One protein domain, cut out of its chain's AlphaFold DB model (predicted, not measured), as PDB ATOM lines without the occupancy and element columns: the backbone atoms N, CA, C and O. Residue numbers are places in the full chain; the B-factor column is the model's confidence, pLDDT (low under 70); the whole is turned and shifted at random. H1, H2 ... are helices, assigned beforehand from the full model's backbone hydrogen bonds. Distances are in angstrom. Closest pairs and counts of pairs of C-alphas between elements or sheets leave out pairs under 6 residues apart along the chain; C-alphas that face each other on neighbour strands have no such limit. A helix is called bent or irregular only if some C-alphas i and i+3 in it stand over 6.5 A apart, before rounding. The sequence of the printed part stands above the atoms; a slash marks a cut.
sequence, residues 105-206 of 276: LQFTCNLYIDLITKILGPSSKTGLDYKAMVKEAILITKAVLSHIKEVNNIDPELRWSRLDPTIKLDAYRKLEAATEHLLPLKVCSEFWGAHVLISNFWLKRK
ATOM      1  N   LEU A 105     126.518 104.079  95.374       52.84
ATOM      2  CA  LEU A 105     126.712 103.273  96.581       52.84
ATOM      3  C   LEU A 105     127.105 104.144  97.799       52.84
ATOM      4  O   LEU A 105     128.268 104.520  97.978       52.84
ATOM      5  N   GLN A 106     126.109 104.561  98.585       59.97
ATOM      6  CA  GLN A 106     126.329 105.442  99.725       59.97
ATOM      7  C   GLN A 106     126.788 104.573 100.885       59.97
ATOM      8  O   GLN A 106     126.184 103.546 101.190       59.97
ATOM      9  N   PHE A 107     127.870 104.986 101.530       67.19
ATOM     10  CA  PHE A 107     128.332 104.372 102.755       67.19
ATOM     11  C   PHE A 107     127.271 104.638 103.816       67.19
ATOM     12  O   PHE A 107     127.129 105.768 104.291       67.19
ATOM     13  N   THR A 108     126.527 103.609 104.196       72.00
ATOM     14  CA  THR A 108     125.661 103.662 105.369       72.00
ATOM     15  C   THR A 108     126.317 102.869 106.489       72.00
ATOM     16  O   THR A 108     126.983 101.863 106.249       72.00
ATOM     17  N   CYS A 109     126.135 103.314 107.735       75.44
ATOM     18  CA  CYS A 109     126.621 102.560 108.891       75.44
ATOM     19  C   CYS A 109     126.079 101.121 108.884       75.44
ATOM     20  O   CYS A 109     126.802 100.203 109.249       75.44
ATOM     21  N   ASN A 110     124.841 100.937 108.412       80.31
ATOM     22  CA  ASN A 110     124.195  99.633 108.294       80.31
ATOM     23  C   ASN A 110     124.925  98.734 107.292       80.31
ATOM     24  O   ASN A 110     125.273  97.620 107.649       80.31
ATOM     25  N   LEU A 111     125.274  99.245 106.103       78.75
ATOM     26  CA  LEU A 111     126.029  98.478 105.104       78.75
ATOM     27  C   LEU A 111     127.357  97.950 105.668       78.75
ATOM     28  O   LEU A 111     127.748  96.820 105.399       78.75
ATOM     29  N   TYR A 112     128.053  98.763 106.460       80.44
ATOM     30  CA  TYR A 112     129.314  98.352 107.070       80.44
ATOM     31  C   TYR A 112     129.119  97.326 108.191       80.44
ATOM     32  O   TYR A 112     129.881  96.368 108.277       80.44
ATOM     33  N   ILE A 113     128.086  97.495 109.024       83.94
ATOM     34  CA  ILE A 113     127.712  96.511 110.050       83.94
ATOM     35  C   ILE A 113     127.339  95.179 109.393       83.94
ATOM     36  O   ILE A 113     127.803  94.138 109.854       83.94
ATOM     37  N   ASP A 114     126.577  95.200 108.300       82.56
ATOM     38  CA  ASP A 114     126.186  94.005 107.550       82.56
ATOM     39  C   ASP A 114     127.410  93.283 106.978       82.56
ATOM     40  O   ASP A 114     127.507  92.061 107.065       82.56
ATOM     41  N   LEU A 115     128.379  94.031 106.438       79.50
ATOM     42  CA  LEU A 115     129.637  93.471 105.939       79.50
ATOM     43  C   LEU A 115     130.456  92.822 107.056       79.50
ATOM     44  O   LEU A 115     130.871  91.680 106.897       79.50
ATOM     45  N   ILE A 116     130.647  93.498 108.197       81.75
ATOM     46  CA  ILE A 116     131.343  92.884 109.343       81.75
ATOM     47  C   ILE A 116     130.602  91.627 109.794       81.75
ATOM     48  O   ILE A 116     131.229  90.594 110.010       81.75
ATOM     49  N   THR A 117     129.275  91.704 109.891       83.56
ATOM     50  CA  THR A 117     128.436  90.603 110.374       83.56
ATOM     51  C   THR A 117     128.510  89.386 109.455       83.56
ATOM     52  O   THR A 117     128.531  88.256 109.933       83.56
ATOM     53  N   LYS A 118     128.594  89.588 108.135       81.94
ATOM     54  CA  LYS A 118     128.779  88.493 107.170       81.94
ATOM     55  C   LYS A 118     130.129  87.788 107.325       81.94
ATOM     56  O   LYS A 118     130.201  86.597 107.049       81.94
ATOM     57  N   ILE A 119     131.174  88.501 107.749       77.62
ATOM     58  CA  ILE A 119     132.535  87.951 107.839       77.62
ATOM     59  C   ILE A 119     132.810  87.351 109.224       77.62
ATOM     60  O   ILE A 119     133.334  86.248 109.318       77.62
ATOM     61  N   LEU A 120     132.459  88.061 110.301       78.88
ATOM     62  CA  LEU A 120     132.736  87.634 111.680       78.88
ATOM     63  C   LEU A 120     131.552  86.935 112.359       78.88
ATOM     64  O   LEU A 120     131.717  86.347 113.426       78.88
ATOM     65  N   GLY A 121     130.358  86.996 111.770       79.81
ATOM     66  CA  GLY A 121     129.113  86.575 112.410       79.81
ATOM     67  C   GLY A 121     128.454  87.696 113.230       79.81
ATOM     68  O   GLY A 121     128.857  88.849 113.152       79.81
ATOM     69  N   PRO A 122     127.393  87.403 113.999       82.00
ATOM     70  CA  PRO A 122     126.699  88.397 114.823       82.00
ATOM     71  C   PRO A 122     127.584  88.976 115.938       82.00
ATOM     72  O   PRO A 122     128.303  88.229 116.605       82.00
ATOM     73  N   SER A 123     127.434  90.274 116.234       78.31
ATOM     74  CA  SER A 123     128.209  90.967 117.283       78.31
ATOM     75  C   SER A 123     128.087  90.325 118.665       78.31
ATOM     76  O   SER A 123     129.046  90.329 119.438       78.31
ATOM     77  N   SER A 124     126.936  89.714 118.959       75.62
ATOM     78  CA  SER A 124     126.678  88.977 120.199       75.62
ATOM     79  C   SER A 124     127.586  87.761 120.391       75.62
ATOM     80  O   SER A 124     127.806  87.354 121.527       75.62
ATOM     81  N   LYS A 125     128.128  87.189 119.308       74.06
ATOM     82  CA  LYS A 125     129.038  86.035 119.359       74.06
ATOM     83  C   LYS A 125     130.506  86.443 119.419       74.06
ATOM     84  O   LYS A 125     131.304  85.727 120.008       74.06
ATOM     85  N   THR A 126     130.865  87.577 118.820       75.69
ATOM     86  CA  THR A 126     132.263  88.031 118.736       75.69
ATOM     87  C   THR A 126     132.663  88.971 119.868       75.69
ATOM     88  O   THR A 126     133.850  89.212 120.052       75.69
ATOM     89  N   GLY A 127     131.700  89.553 120.595       78.12
ATOM     90  CA  GLY A 127     131.964  90.536 121.656       78.12
ATOM     91  C   GLY A 127     132.505  91.877 121.142       78.12
ATOM     92  O   GLY A 127     133.025  92.676 121.915       78.12
ATOM     93  N   LEU A 128     132.391  92.129 119.836       82.75
ATOM     94  CA  LEU A 128     132.913  93.324 119.173       82.75
ATOM     95  C   LEU A 128     131.783  94.327 118.925       82.75
ATOM     96  O   LEU A 128     130.723  93.966 118.411       82.75
ATOM     97  N   ASP A 129     132.031  95.601 119.230       87.31
ATOM     98  CA  ASP A 129     131.093  96.679 118.914       87.31
ATOM     99  C   ASP A 129     131.287  97.153 117.468       87.31
ATOM    100  O   ASP A 129     132.090  98.041 117.163       87.31
ATOM    101  N   TYR A 130     130.496  96.584 116.557       87.50
ATOM    102  CA  TYR A 130     130.519  96.966 115.144       87.50
ATOM    103  C   TYR A 130     130.181  98.446 114.940       87.50
ATOM    104  O   TYR A 130     130.708  99.077 114.027       87.50
ATOM    105  N   LYS A 131     129.365  99.052 115.810       87.19
ATOM    106  CA  LYS A 131     129.035 100.479 115.723       87.19
ATOM    107  C   LYS A 131     130.239 101.347 116.087       87.19
ATOM    108  O   LYS A 131     130.422 102.403 115.475       87.19
ATOM    109  N   ALA A 132     131.056 100.923 117.050       88.00
ATOM    110  CA  ALA A 132     132.328 101.574 117.357       88.00
ATOM    111  C   ALA A 132     133.316 101.446 116.189       88.00
ATOM    112  O   ALA A 132     133.859 102.462 115.758       88.00
ATOM    113  N   MET A 133     133.444 100.254 115.594       86.50
ATOM    114  CA  MET A 133     134.300 100.034 114.416       86.50
ATOM    115  C   MET A 133     133.907 100.932 113.233       86.50
ATOM    116  O   MET A 133     134.771 101.492 112.562       86.50
ATOM    117  N   VAL A 134     132.605 101.133 112.992       87.25
ATOM    118  CA  VAL A 134     132.124 102.085 111.971       87.25
ATOM    119  C   VAL A 134     132.588 103.508 112.282       87.25
ATOM    120  O   VAL A 134     133.052 104.223 111.394       87.25
ATOM    121  N   LYS A 135     132.435 103.962 113.534       88.56
ATOM    122  CA  LYS A 135     132.835 105.321 113.937       88.56
ATOM    123  C   LYS A 135     134.333 105.533 113.755       88.56
ATOM    124  O   LYS A 135     134.736 106.595 113.282       88.56
ATOM    125  N   GLU A 136     135.124 104.530 114.104       89.00
ATOM    126  CA  GLU A 136     136.568 104.530 113.923       89.00
ATOM    127  C   GLU A 136     136.948 104.606 112.439       89.00
ATOM    128  O   GLU A 136     137.690 105.510 112.053       89.00
ATOM    129  N   ALA A 137     136.337 103.777 111.584       88.25
ATOM    130  CA  ALA A 137     136.528 103.823 110.131       88.25
ATOM    131  C   ALA A 137     136.276 105.227 109.562       88.25
ATOM    132  O   ALA A 137     137.052 105.748 108.758       88.25
ATOM    133  N   ILE A 138     135.196 105.873 110.011       88.44
ATOM    134  CA  ILE A 138     134.827 107.232 109.597       88.44
ATOM    135  C   ILE A 138     135.869 108.256 110.059       88.44
ATOM    136  O   ILE A 138     136.198 109.176 109.303       88.44
ATOM    137  N   LEU A 139     136.357 108.140 111.295       90.50
ATOM    138  CA  LEU A 139     137.349 109.059 111.851       90.50
ATOM    139  C   LEU A 139     138.674 108.954 111.089       90.50
ATOM    140  O   LEU A 139     139.188 109.975 110.631       90.50
ATOM    141  N   ILE A 140     139.160 107.726 110.883       91.06
ATOM    142  CA  ILE A 140     140.388 107.449 110.131       91.06
ATOM    143  C   ILE A 140     140.249 107.955 108.696       91.06
ATOM    144  O   ILE A 140     141.119 108.678 108.219       91.06
ATOM    145  N   THR A 141     139.116 107.683 108.037       90.88
ATOM    146  CA  THR A 141     138.856 108.187 106.678       90.88
ATOM    147  C   THR A 141     138.996 109.700 106.614       90.88
ATOM    148  O   THR A 141     139.695 110.219 105.752       90.88
ATOM    149  N   LYS A 142     138.360 110.438 107.530       90.62
ATOM    150  CA  LYS A 142     138.457 111.905 107.542       90.62
ATOM    151  C   LYS A 142     139.893 112.388 107.731       90.62
ATOM    152  O   LYS A 142     140.286 113.330 107.048       90.62
ATOM    153  N   ALA A 143     140.651 111.758 108.626       92.00
ATOM    154  CA  ALA A 143     142.045 112.108 108.878       92.00
ATOM    155  C   ALA A 143     142.920 111.862 107.638       92.00
ATOM    156  O   ALA A 143     143.616 112.771 107.191       92.00
ATOM    157  N   VAL A 144     142.805 110.680 107.025       92.69
ATOM    158  CA  VAL A 144     143.531 110.310 105.800       92.69
ATOM    159  C   VAL A 144     143.191 111.265 104.656       92.69
ATOM    160  O   VAL A 144     144.088 111.778 103.992       92.69
ATOM    161  N   LEU A 145     141.907 111.571 104.452       91.25
ATOM    162  CA  LEU A 145     141.488 112.507 103.411       91.25
ATOM    163  C   LEU A 145     141.981 113.938 103.662       91.25
ATOM    164  O   LEU A 145     142.327 114.616 102.698       91.25
ATOM    165  N   SER A 146     142.026 114.401 104.918       90.25
ATOM    166  CA  SER A 146     142.621 115.706 105.255       90.25
ATOM    167  C   SER A 146     144.103 115.722 104.905       90.25
ATOM    168  O   SER A 146     144.551 116.591 104.165       90.25
ATOM    169  N   HIS A 147     144.834 114.694 105.336       92.19
ATOM    170  CA  HIS A 147     146.264 114.566 105.087       92.19
ATOM    171  C   HIS A 147     146.597 114.538 103.589       92.19
ATOM    172  O   HIS A 147     147.501 115.231 103.140       92.19
ATOM    173  N   ILE A 148     145.836 113.793 102.782       91.75
ATOM    174  CA  ILE A 148     146.040 113.743 101.325       91.75
ATOM    175  C   ILE A 148     145.779 115.104 100.683       91.75
ATOM    176  O   ILE A 148     146.522 115.492  99.782       91.75
ATOM    177  N   LYS A 149     144.746 115.827 101.135       90.75
ATOM    178  CA  LYS A 149     144.458 117.180 100.644       90.75
ATOM    179  C   LYS A 149     145.591 118.147 100.970       90.75
ATOM    180  O   LYS A 149     145.985 118.911 100.098       90.75
ATOM    181  N   GLU A 150     146.127 118.072 102.183       90.81
ATOM    182  CA  GLU A 150     147.232 118.913 102.651       90.81
ATOM    183  C   GLU A 150     148.539 118.607 101.904       90.81
ATOM    184  O   GLU A 150     149.129 119.508 101.317       90.81
ATOM    185  N   VAL A 151     148.956 117.338 101.839       94.19
ATOM    186  CA  VAL A 151     150.222 116.926 101.196       94.19
ATOM    187  C   VAL A 151     150.249 117.249  99.703       94.19
ATOM    188  O   VAL A 151     151.286 117.635  99.172       94.19
ATOM    189  N   ASN A 152     149.113 117.107  99.021       91.06
ATOM    190  CA  ASN A 152     149.022 117.337  97.579       91.06
ATOM    191  C   ASN A 152     148.522 118.747  97.221       91.06
ATOM    192  O   ASN A 152     148.252 119.003  96.050       91.06
ATOM    193  N   ASN A 153     148.366 119.652  98.200       89.75
ATOM    194  CA  ASN A 153     147.829 121.008  98.011       89.75
ATOM    195  C   ASN A 153     146.519 121.040  97.189       89.75
ATOM    196  O   ASN A 153     146.333 121.870  96.300       89.75
ATOM    197  N   ILE A 154     145.610 120.099  97.464       88.56
ATOM    198  CA  ILE A 154     144.361 119.939  96.712       88.56
ATOM    199  C   ILE A 154     143.332 120.965  97.183       88.56
ATOM    200  O   ILE A 154     143.039 121.058  98.377       88.56
ATOM    201  N   ASP A 155     142.703 121.655  96.230       85.06
ATOM    202  CA  ASP A 155     141.559 122.527  96.497       85.06
ATOM    203  C   ASP A 155     140.447 121.754  97.249       85.06
ATOM    204  O   ASP A 155     139.976 120.714  96.764       85.06
ATOM    205  N   PRO A 156     139.990 122.237  98.423       80.69
ATOM    206  CA  PRO A 156     138.891 121.638  99.175       80.69
ATOM    207  C   PRO A 156     137.613 121.383  98.362       80.69
ATOM    208  O   PRO A 156     136.848 120.481  98.726       80.69
ATOM    209  N   GLU A 157     137.378 122.153  97.296       81.62
ATOM    210  CA  GLU A 157     136.207 122.040  96.420       81.62
ATOM    211  C   GLU A 157     136.408 121.076  95.236       81.62
ATOM    212  O   GLU A 157     135.442 120.731  94.538       81.62
ATOM    213  N   LEU A 158     137.630 120.569  95.030       85.56
ATOM    214  CA  LEU A 158     137.932 119.665  93.928       85.56
ATOM    215  C   LEU A 158     137.180 118.339  94.081       85.56
ATOM    216  O   LEU A 158     137.268 117.632  95.089       85.56
ATOM    217  N   ARG A 159     136.443 117.960  93.035       85.06
ATOM    218  CA  ARG A 159     135.679 116.708  93.023       85.06
ATOM    219  C   ARG A 159     136.591 115.488  92.932       85.06
ATOM    220  O   ARG A 159     137.525 115.486  92.138       85.06
ATOM    221  N   TRP A 160     136.220 114.412  93.637       85.75
ATOM    222  CA  TRP A 160     136.955 113.139  93.622       85.75
ATOM    223  C   TRP A 160     137.207 112.633  92.198       85.75
ATOM    224  O   TRP A 160     138.312 112.232  91.858       85.75
ATOM    225  N   SER A 161     136.199 112.721  91.324       82.94
ATOM    226  CA  SER A 161     136.301 112.267  89.934       82.94
ATOM    227  C   SER A 161     137.386 112.983  89.128       82.94
ATOM    228  O   SER A 161     137.978 112.355  88.254       82.94
ATOM    229  N   ARG A 162     137.688 114.248  89.449       85.50
ATOM    230  CA  ARG A 162     138.650 115.093  88.728       85.50
ATOM    231  C   ARG A 162     140.087 114.984  89.240       85.50
ATOM    232  O   ARG A 162     140.962 115.618  88.671       85.50
ATOM    233  N   LEU A 163     140.331 114.210  90.297       86.88
ATOM    234  CA  LEU A 163     141.688 113.984  90.792       86.88
ATOM    235  C   LEU A 163     142.492 113.082  89.871       86.88
ATOM    236  O   LEU A 163     141.942 112.168  89.240       86.88
ATOM    237  N   ASP A 164     143.800 113.304  89.904       88.81
ATOM    238  CA  ASP A 164     144.792 112.435  89.293       88.81
ATOM    239  C   ASP A 164     144.607 110.980  89.781       88.81
ATOM    240  O   ASP A 164     144.478 110.747  90.992       88.81
ATOM    241  N   PRO A 165     144.572 109.990  88.869       87.81
ATOM    242  CA  PRO A 165     144.545 108.569  89.217       87.81
ATOM    243  C   PRO A 165     145.614 108.144  90.233       87.81
ATOM    244  O   PRO A 165     145.343 107.297  91.083       87.81
ATOM    245  N   THR A 166     146.795 108.756  90.196       90.25
ATOM    246  CA  THR A 166     147.918 108.476  91.100       90.25
ATOM    247  C   THR A 166     147.579 108.864  92.536       90.25
ATOM    248  O   THR A 166     147.759 108.068  93.455       90.25
ATOM    249  N   ILE A 167     146.991 110.049  92.726       90.38
ATOM    250  CA  ILE A 167     146.529 110.525  94.039       90.38
ATOM    251  C   ILE A 167     145.370 109.657  94.537       90.38
ATOM    252  O   ILE A 167     145.296 109.337  95.723       90.38
ATOM    253  N   LYS A 168     144.467 109.240  93.637       90.25
ATOM    254  CA  LYS A 168     143.369 108.329  93.993       90.25
ATOM    255  C   LYS A 168     143.901 106.998  94.524       90.25
ATOM    256  O   LYS A 168     143.427 106.518  95.550       90.25
ATOM    257  N   LEU A 169     144.894 106.425  93.845       89.56
ATOM    258  CA  LEU A 169     145.520 105.169  94.245       89.56
ATOM    259  C   LEU A 169     146.264 105.304  95.581       89.56
ATOM    260  O   LEU A 169     146.120 104.438  96.443       89.56
ATOM    261  N   ASP A 170     147.014 106.392  95.773       90.19
ATOM    262  CA  ASP A 170     147.685 106.694  97.044       90.19
ATOM    263  C   ASP A 170     146.675 106.795  98.195       90.19
ATOM    264  O   ASP A 170     146.862 106.197  99.253       90.19
ATOM    265  N   ALA A 171     145.543 107.461  97.957       91.50
ATOM    266  CA  ALA A 171     144.482 107.572  98.944       91.50
ATOM    267  C   ALA A 171     143.900 106.220  99.355       91.50
ATOM    268  O   ALA A 171     143.682 105.985 100.544       91.50
ATOM    269  N   TYR A 172     143.661 105.331  98.388       90.12
ATOM    270  CA  TYR A 172     143.176 103.984  98.669       90.12
ATOM    271  C   TYR A 172     144.181 103.183  99.492       90.12
ATOM    272  O   TYR A 172     143.795 102.590 100.497       90.12
ATOM    273  N   ARG A 173     145.466 103.225  99.123       89.69
ATOM    274  CA  ARG A 173     146.533 102.524  99.850       89.69
ATOM    275  C   ARG A 173     146.701 103.044 101.273       89.69
ATOM    276  O   ARG A 173     146.740 102.248 102.204       89.69
ATOM    277  N   LYS A 174     146.750 104.367 101.455       91.81
ATOM    278  CA  LYS A 174     146.856 104.991 102.782       91.81
ATOM    279  C   LYS A 174     145.643 104.694 103.647       91.81
ATOM    280  O   LYS A 174     145.799 104.455 104.840       91.81
ATOM    281  N   LEU A 175     144.445 104.693 103.059       91.38
ATOM    282  CA  LEU A 175     143.237 104.372 103.803       91.38
ATOM    283  C   LEU A 175     143.214 102.900 104.219       91.38
ATOM    284  O   LEU A 175     142.961 102.638 105.387       91.38
ATOM    285  N   GLU A 176     143.524 101.957 103.325       86.50
ATOM    286  CA  GLU A 176     143.624 100.533 103.685       86.50
ATOM    287  C   GLU A 176     144.692 100.280 104.750       86.50
ATOM    288  O   GLU A 176     144.424  99.570 105.713       86.50
ATOM    289  N   ALA A 177     145.871 100.894 104.627       87.75
ATOM    290  CA  ALA A 177     146.933 100.750 105.619       87.75
ATOM    291  C   ALA A 177     146.508 101.298 106.991       87.75
ATOM    292  O   ALA A 177     146.663 100.630 108.007       87.75
ATOM    293  N   ALA A 178     145.903 102.490 107.032       88.25
ATOM    294  CA  ALA A 178     145.447 103.105 108.281       88.25
ATOM    295  C   ALA A 178     144.243 102.388 108.912       88.25
ATOM    296  O   ALA A 178     143.947 102.587 110.088       88.25
ATOM    297  N   THR A 179     143.527 101.590 108.125       86.12
ATOM    298  CA  THR A 179     142.347 100.837 108.554       86.12
ATOM    299  C   THR A 179     142.582  99.334 108.511       86.12
ATOM    300  O   THR A 179     141.641  98.555 108.415       86.12
ATOM    301  N   GLU A 180     143.840  98.912 108.609       82.94
ATOM    302  CA  GLU A 180     144.235  97.510 108.522       82.94
ATOM    303  C   GLU A 180     143.491  96.615 109.525       82.94
ATOM    304  O   GLU A 180     143.102  95.495 109.196       82.94
ATOM    305  N   HIS A 181     143.248  97.117 110.732       80.88
ATOM    306  CA  HIS A 181     142.507  96.424 111.788       80.88
ATOM    307  C   HIS A 181     140.992  96.386 111.556       80.88
ATOM    308  O   HIS A 181     140.262  95.673 112.245       80.88
ATOM    309  N   LEU A 182     140.499  97.153 110.587       82.88
ATOM    310  CA  LEU A 182     139.096  97.230 110.237       82.88
ATOM    311  C   LEU A 182     138.798  96.276 109.084       82.88
ATOM    312  O   LEU A 182     138.916  96.592 107.901       82.88
ATOM    313  N   LEU A 183     138.333  95.095 109.471       71.69
ATOM    314  CA  LEU A 183     138.054  93.956 108.604       71.69
ATOM    315  C   LEU A 183     137.371  94.276 107.258       71.69
ATOM    316  O   LEU A 183     137.871  93.816 106.232       71.69
ATOM    317  N   PRO A 184     136.279  95.068 107.179       70.38
ATOM    318  CA  PRO A 184     135.605  95.281 105.896       70.38
ATOM    319  C   PRO A 184     136.473  96.007 104.870       70.38
ATOM    320  O   PRO A 184     136.186  95.954 103.684       70.38
ATOM    321  N   LEU A 185     137.512  96.719 105.305       75.56
ATOM    322  CA  LEU A 185     138.369  97.485 104.408       75.56
ATOM    323  C   LEU A 185     139.490  96.632 103.826       75.56
ATOM    324  O   LEU A 185     139.860  96.860 102.682       75.56
ATOM    325  N   LYS A 186     139.944  95.605 104.553       73.88
ATOM    326  CA  LYS A 186     140.955  94.662 104.060       73.88
ATOM    327  C   LYS A 186     140.400  93.511 103.231       73.88
ATOM    328  O   LYS A 186     141.032  93.096 102.265       73.88
ATOM    329  N   VAL A 187     139.247  92.974 103.621       67.81
ATOM    330  CA  VAL A 187     138.731  91.723 103.043       67.81
ATOM    331  C   VAL A 187     137.941  91.982 101.746       67.81
ATOM    332  O   VAL A 187     137.747  91.087 100.923       67.81
ATOM    333  N   CYS A 188     137.516  93.228 101.511       69.38
ATOM    334  CA  CYS A 188     136.885  93.621 100.256       69.38
ATOM    335  C   CYS A 188     137.882  93.633  99.084       69.38
ATOM    336  O   CYS A 188     139.002  94.126  99.193       69.38
ATOM    337  N   SER A 189     137.447  93.142  97.922       66.69
ATOM    338  CA  SER A 189     138.246  93.136  96.693       66.69
ATOM    339  C   SER A 189     138.634  94.553  96.243       66.69
ATOM    340  O   SER A 189     137.802  95.457  96.294       66.69
ATOM    341  N   GLU A 190     139.847  94.723  95.708       70.06
ATOM    342  CA  GLU A 190     140.247  95.903  94.914       70.06
ATOM    343  C   GLU A 190     140.002  97.271  95.587       70.06
ATOM    344  O   GLU A 190     139.492  98.195  94.954       70.06
ATOM    345  N   PHE A 191     140.341  97.436  96.872       75.69
ATOM    346  CA  PHE A 191     140.107  98.686  97.613       75.69
ATOM    347  C   PHE A 191     138.638  99.116  97.668       75.69
ATOM    348  O   PHE A 191     138.340 100.285  97.928       75.69
ATOM    349  N   TRP A 192     137.691  98.202  97.431       78.69
ATOM    350  CA  TRP A 192     136.281  98.560  97.326       78.69
ATOM    351  C   TRP A 192     135.779  99.248  98.595       78.69
ATOM    352  O   TRP A 192     135.169 100.312  98.507       78.69
ATOM    353  N   GLY A 193     136.110  98.719  99.776       78.50
ATOM    354  CA  GLY A 193     135.714  99.321 101.050       78.50
ATOM    355  C   GLY A 193     136.239 100.756 101.212       78.50
ATOM    356  O   GLY A 193     135.486 101.665 101.579       78.50
ATOM    357  N   ALA A 194     137.501 100.986 100.838       85.00
ATOM    358  CA  ALA A 194     138.105 102.314 100.808       85.00
ATOM    359  C   ALA A 194     137.410 103.227  99.779       85.00
ATOM    360  O   ALA A 194     137.095 104.379 100.082       85.00
ATOM    361  N   HIS A 195     137.081 102.715  98.590       84.62
ATOM    362  CA  HIS A 195     136.331 103.438  97.562       84.62
ATOM    363  C   HIS A 195     134.980 103.941  98.071       84.62
ATOM    364  O   HIS A 195     134.633 105.111  97.847       84.62
ATOM    365  N   VAL A 196     134.225 103.097  98.781       80.25
ATOM    366  CA  VAL A 196     132.935 103.487  99.362       80.25
ATOM    367  C   VAL A 196     133.116 104.628 100.363       80.25
ATOM    368  O   VAL A 196     132.432 105.651 100.269       80.25
ATOM    369  N   LEU A 197     134.058 104.491 101.297       85.50
ATOM    370  CA  LEU A 197     134.312 105.501 102.323       85.50
ATOM    371  C   LEU A 197     134.743 106.837 101.718       85.50
ATOM    372  O   LEU A 197     134.131 107.871 101.996       85.50
ATOM    373  N   ILE A 198     135.736 106.825 100.830       87.31
ATOM    374  CA  ILE A 198     136.248 108.049 100.212       87.31
ATOM    375  C   ILE A 198     135.144 108.777  99.445       87.31
ATOM    376  O   ILE A 198     134.955 109.978  99.643       87.31
ATOM    377  N   SER A 199     134.346 108.054  98.657       80.56
ATOM    378  CA  SER A 199     133.242 108.643  97.886       80.56
ATOM    379  C   SER A 199     132.236 109.394  98.766       80.56
ATOM    380  O   SER A 199     131.670 110.403  98.345       80.56
ATOM    381  N   ASN A 200     132.046 108.951 100.012       79.94
ATOM    382  CA  ASN A 200     131.098 109.553 100.948       79.94
ATOM    383  C   ASN A 200     131.677 110.721 101.752       79.94
ATOM    384  O   ASN A 200     130.923 111.599 102.185       79.94
ATOM    385  N   PHE A 201     132.991 110.746 101.973       84.25
ATOM    386  CA  PHE A 201     133.639 111.752 102.815       84.25
ATOM    387  C   PHE A 201     134.423 112.815 102.035       84.25
ATOM    388  O   PHE A 201     134.691 113.875 102.598       84.25
ATOM    389  N   TRP A 202     134.703 112.613 100.741       84.75
ATOM    390  CA  TRP A 202     135.517 113.538  99.943       84.75
ATOM    391  C   TRP A 202     134.914 114.949  99.795       84.75
ATOM    392  O   TRP A 202     135.633 115.941  99.944       84.75
ATOM    393  N   LEU A 203     133.598 115.050  99.555       73.06
ATOM    394  CA  LEU A 203     132.870 116.315  99.325       73.06
ATOM    395  C   LEU A 203     131.766 116.584 100.350       73.06
ATOM    396  O   LEU A 203     130.765 117.219 100.005       73.06
ATOM    397  N   LYS A 204     131.887 116.140 101.609       63.03
ATOM    398  CA  LYS A 204     130.953 116.645 102.630       63.03
ATOM    399  C   LYS A 204     131.195 118.143 102.797       63.03
ATOM    400  O   LYS A 204     132.062 118.558 103.560       63.03
ATOM    401  N   ARG A 205     130.442 118.935 102.021       53.78
ATOM    402  CA  ARG A 205     130.447 120.395 102.028       53.78
ATOM    403  C   ARG A 205     130.419 120.824 103.483       53.78
ATOM    404  O   ARG A 205     129.533 120.399 104.229       53.78
ATOM    405  N   LYS A 206     131.338 121.705 103.882       50.62
ATOM    406  CA  LYS A 206     131.040 122.566 105.021       50.62
ATOM    407  C   LYS A 206     129.737 123.266 104.651       50.62
ATOM    408  O   LYS A 206     129.701 124.026 103.686       50.62
TER     409      LYS A 206
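AT A GLANCE: This is residues 105 to 206 of the 276 residues of an uncharacterized protein of Mucor circinelloides f. circinelloides (strain 1006PhL) (UniProt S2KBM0). What is the main picture? H3, the longest helix, makes a hairpin with H4, and H6 crosses both; H1 and short H2 lie at the end where H3 begins, and the long link, residues 152 to 164, at the other. What is it built of? The printed part has 102 residues with six named helices, H1 to H6 in order, and no named strand; the class is all helix. How large is it? It is compact, with a radius of gyration of the C-alphas of 14.0 A, and spans 45 by 27 by 22 A.

HOW THE PARTS SIT: What does H1, residues 109 to 120, touch? It touches residues 130 to 134 of H3, residues 130 to 151, at a steep tilt of 67 degrees, opposite ways; the closest C-alphas, Ile 113 and Tyr 130, are 5.8 A apart. It touches H5, residues 183 to 187, closest at C-alphas 116 and 184, 6.0 A, and is close but not clearly touching H2, residues 123 to 126, closest at C-alphas 117 and 123, 6.9 A. What of the hairpin? H4, residues 165 to 178, touches H3 at a steep tilt of 42 degrees, opposite ways, closest at C-alphas 144 and 175, 6.3 A. H6, residues 189 to 201, touches H3 and H4, about perpendicular at 79 and 84 degrees, with closest C-alphas 142 and 201 at 6.8 A and 172 and 194 at 5.8 A. Are the backbones bonded? Every O i to N i+4 pair is within hydrogen-bond range in H1, H3, H4 and H5, and 7 of 9 in H6; H2 is too short for such a pair.

IN THESE COORDINATES: Where are the anchors? H1 begins at C-alpha 109 (126.621, 102.560, 108.891), and H6 ends at C-alpha 201 (133.639, 111.752, 102.815). How long are the longer helices? H1 measures 16.4 A, H3 31.3 A, H4 19.9 A and H6 20.1 A; H6 is irregular, with C-alphas 190 and 193 8.4 A apart.

THE WHOLE: Is it continuous? The printed part has no cut; the link H3 to H4 is long, the others tight. Where is confidence low? Residues 105 to 107, 187 to 189 and 204 to 206 are under 70.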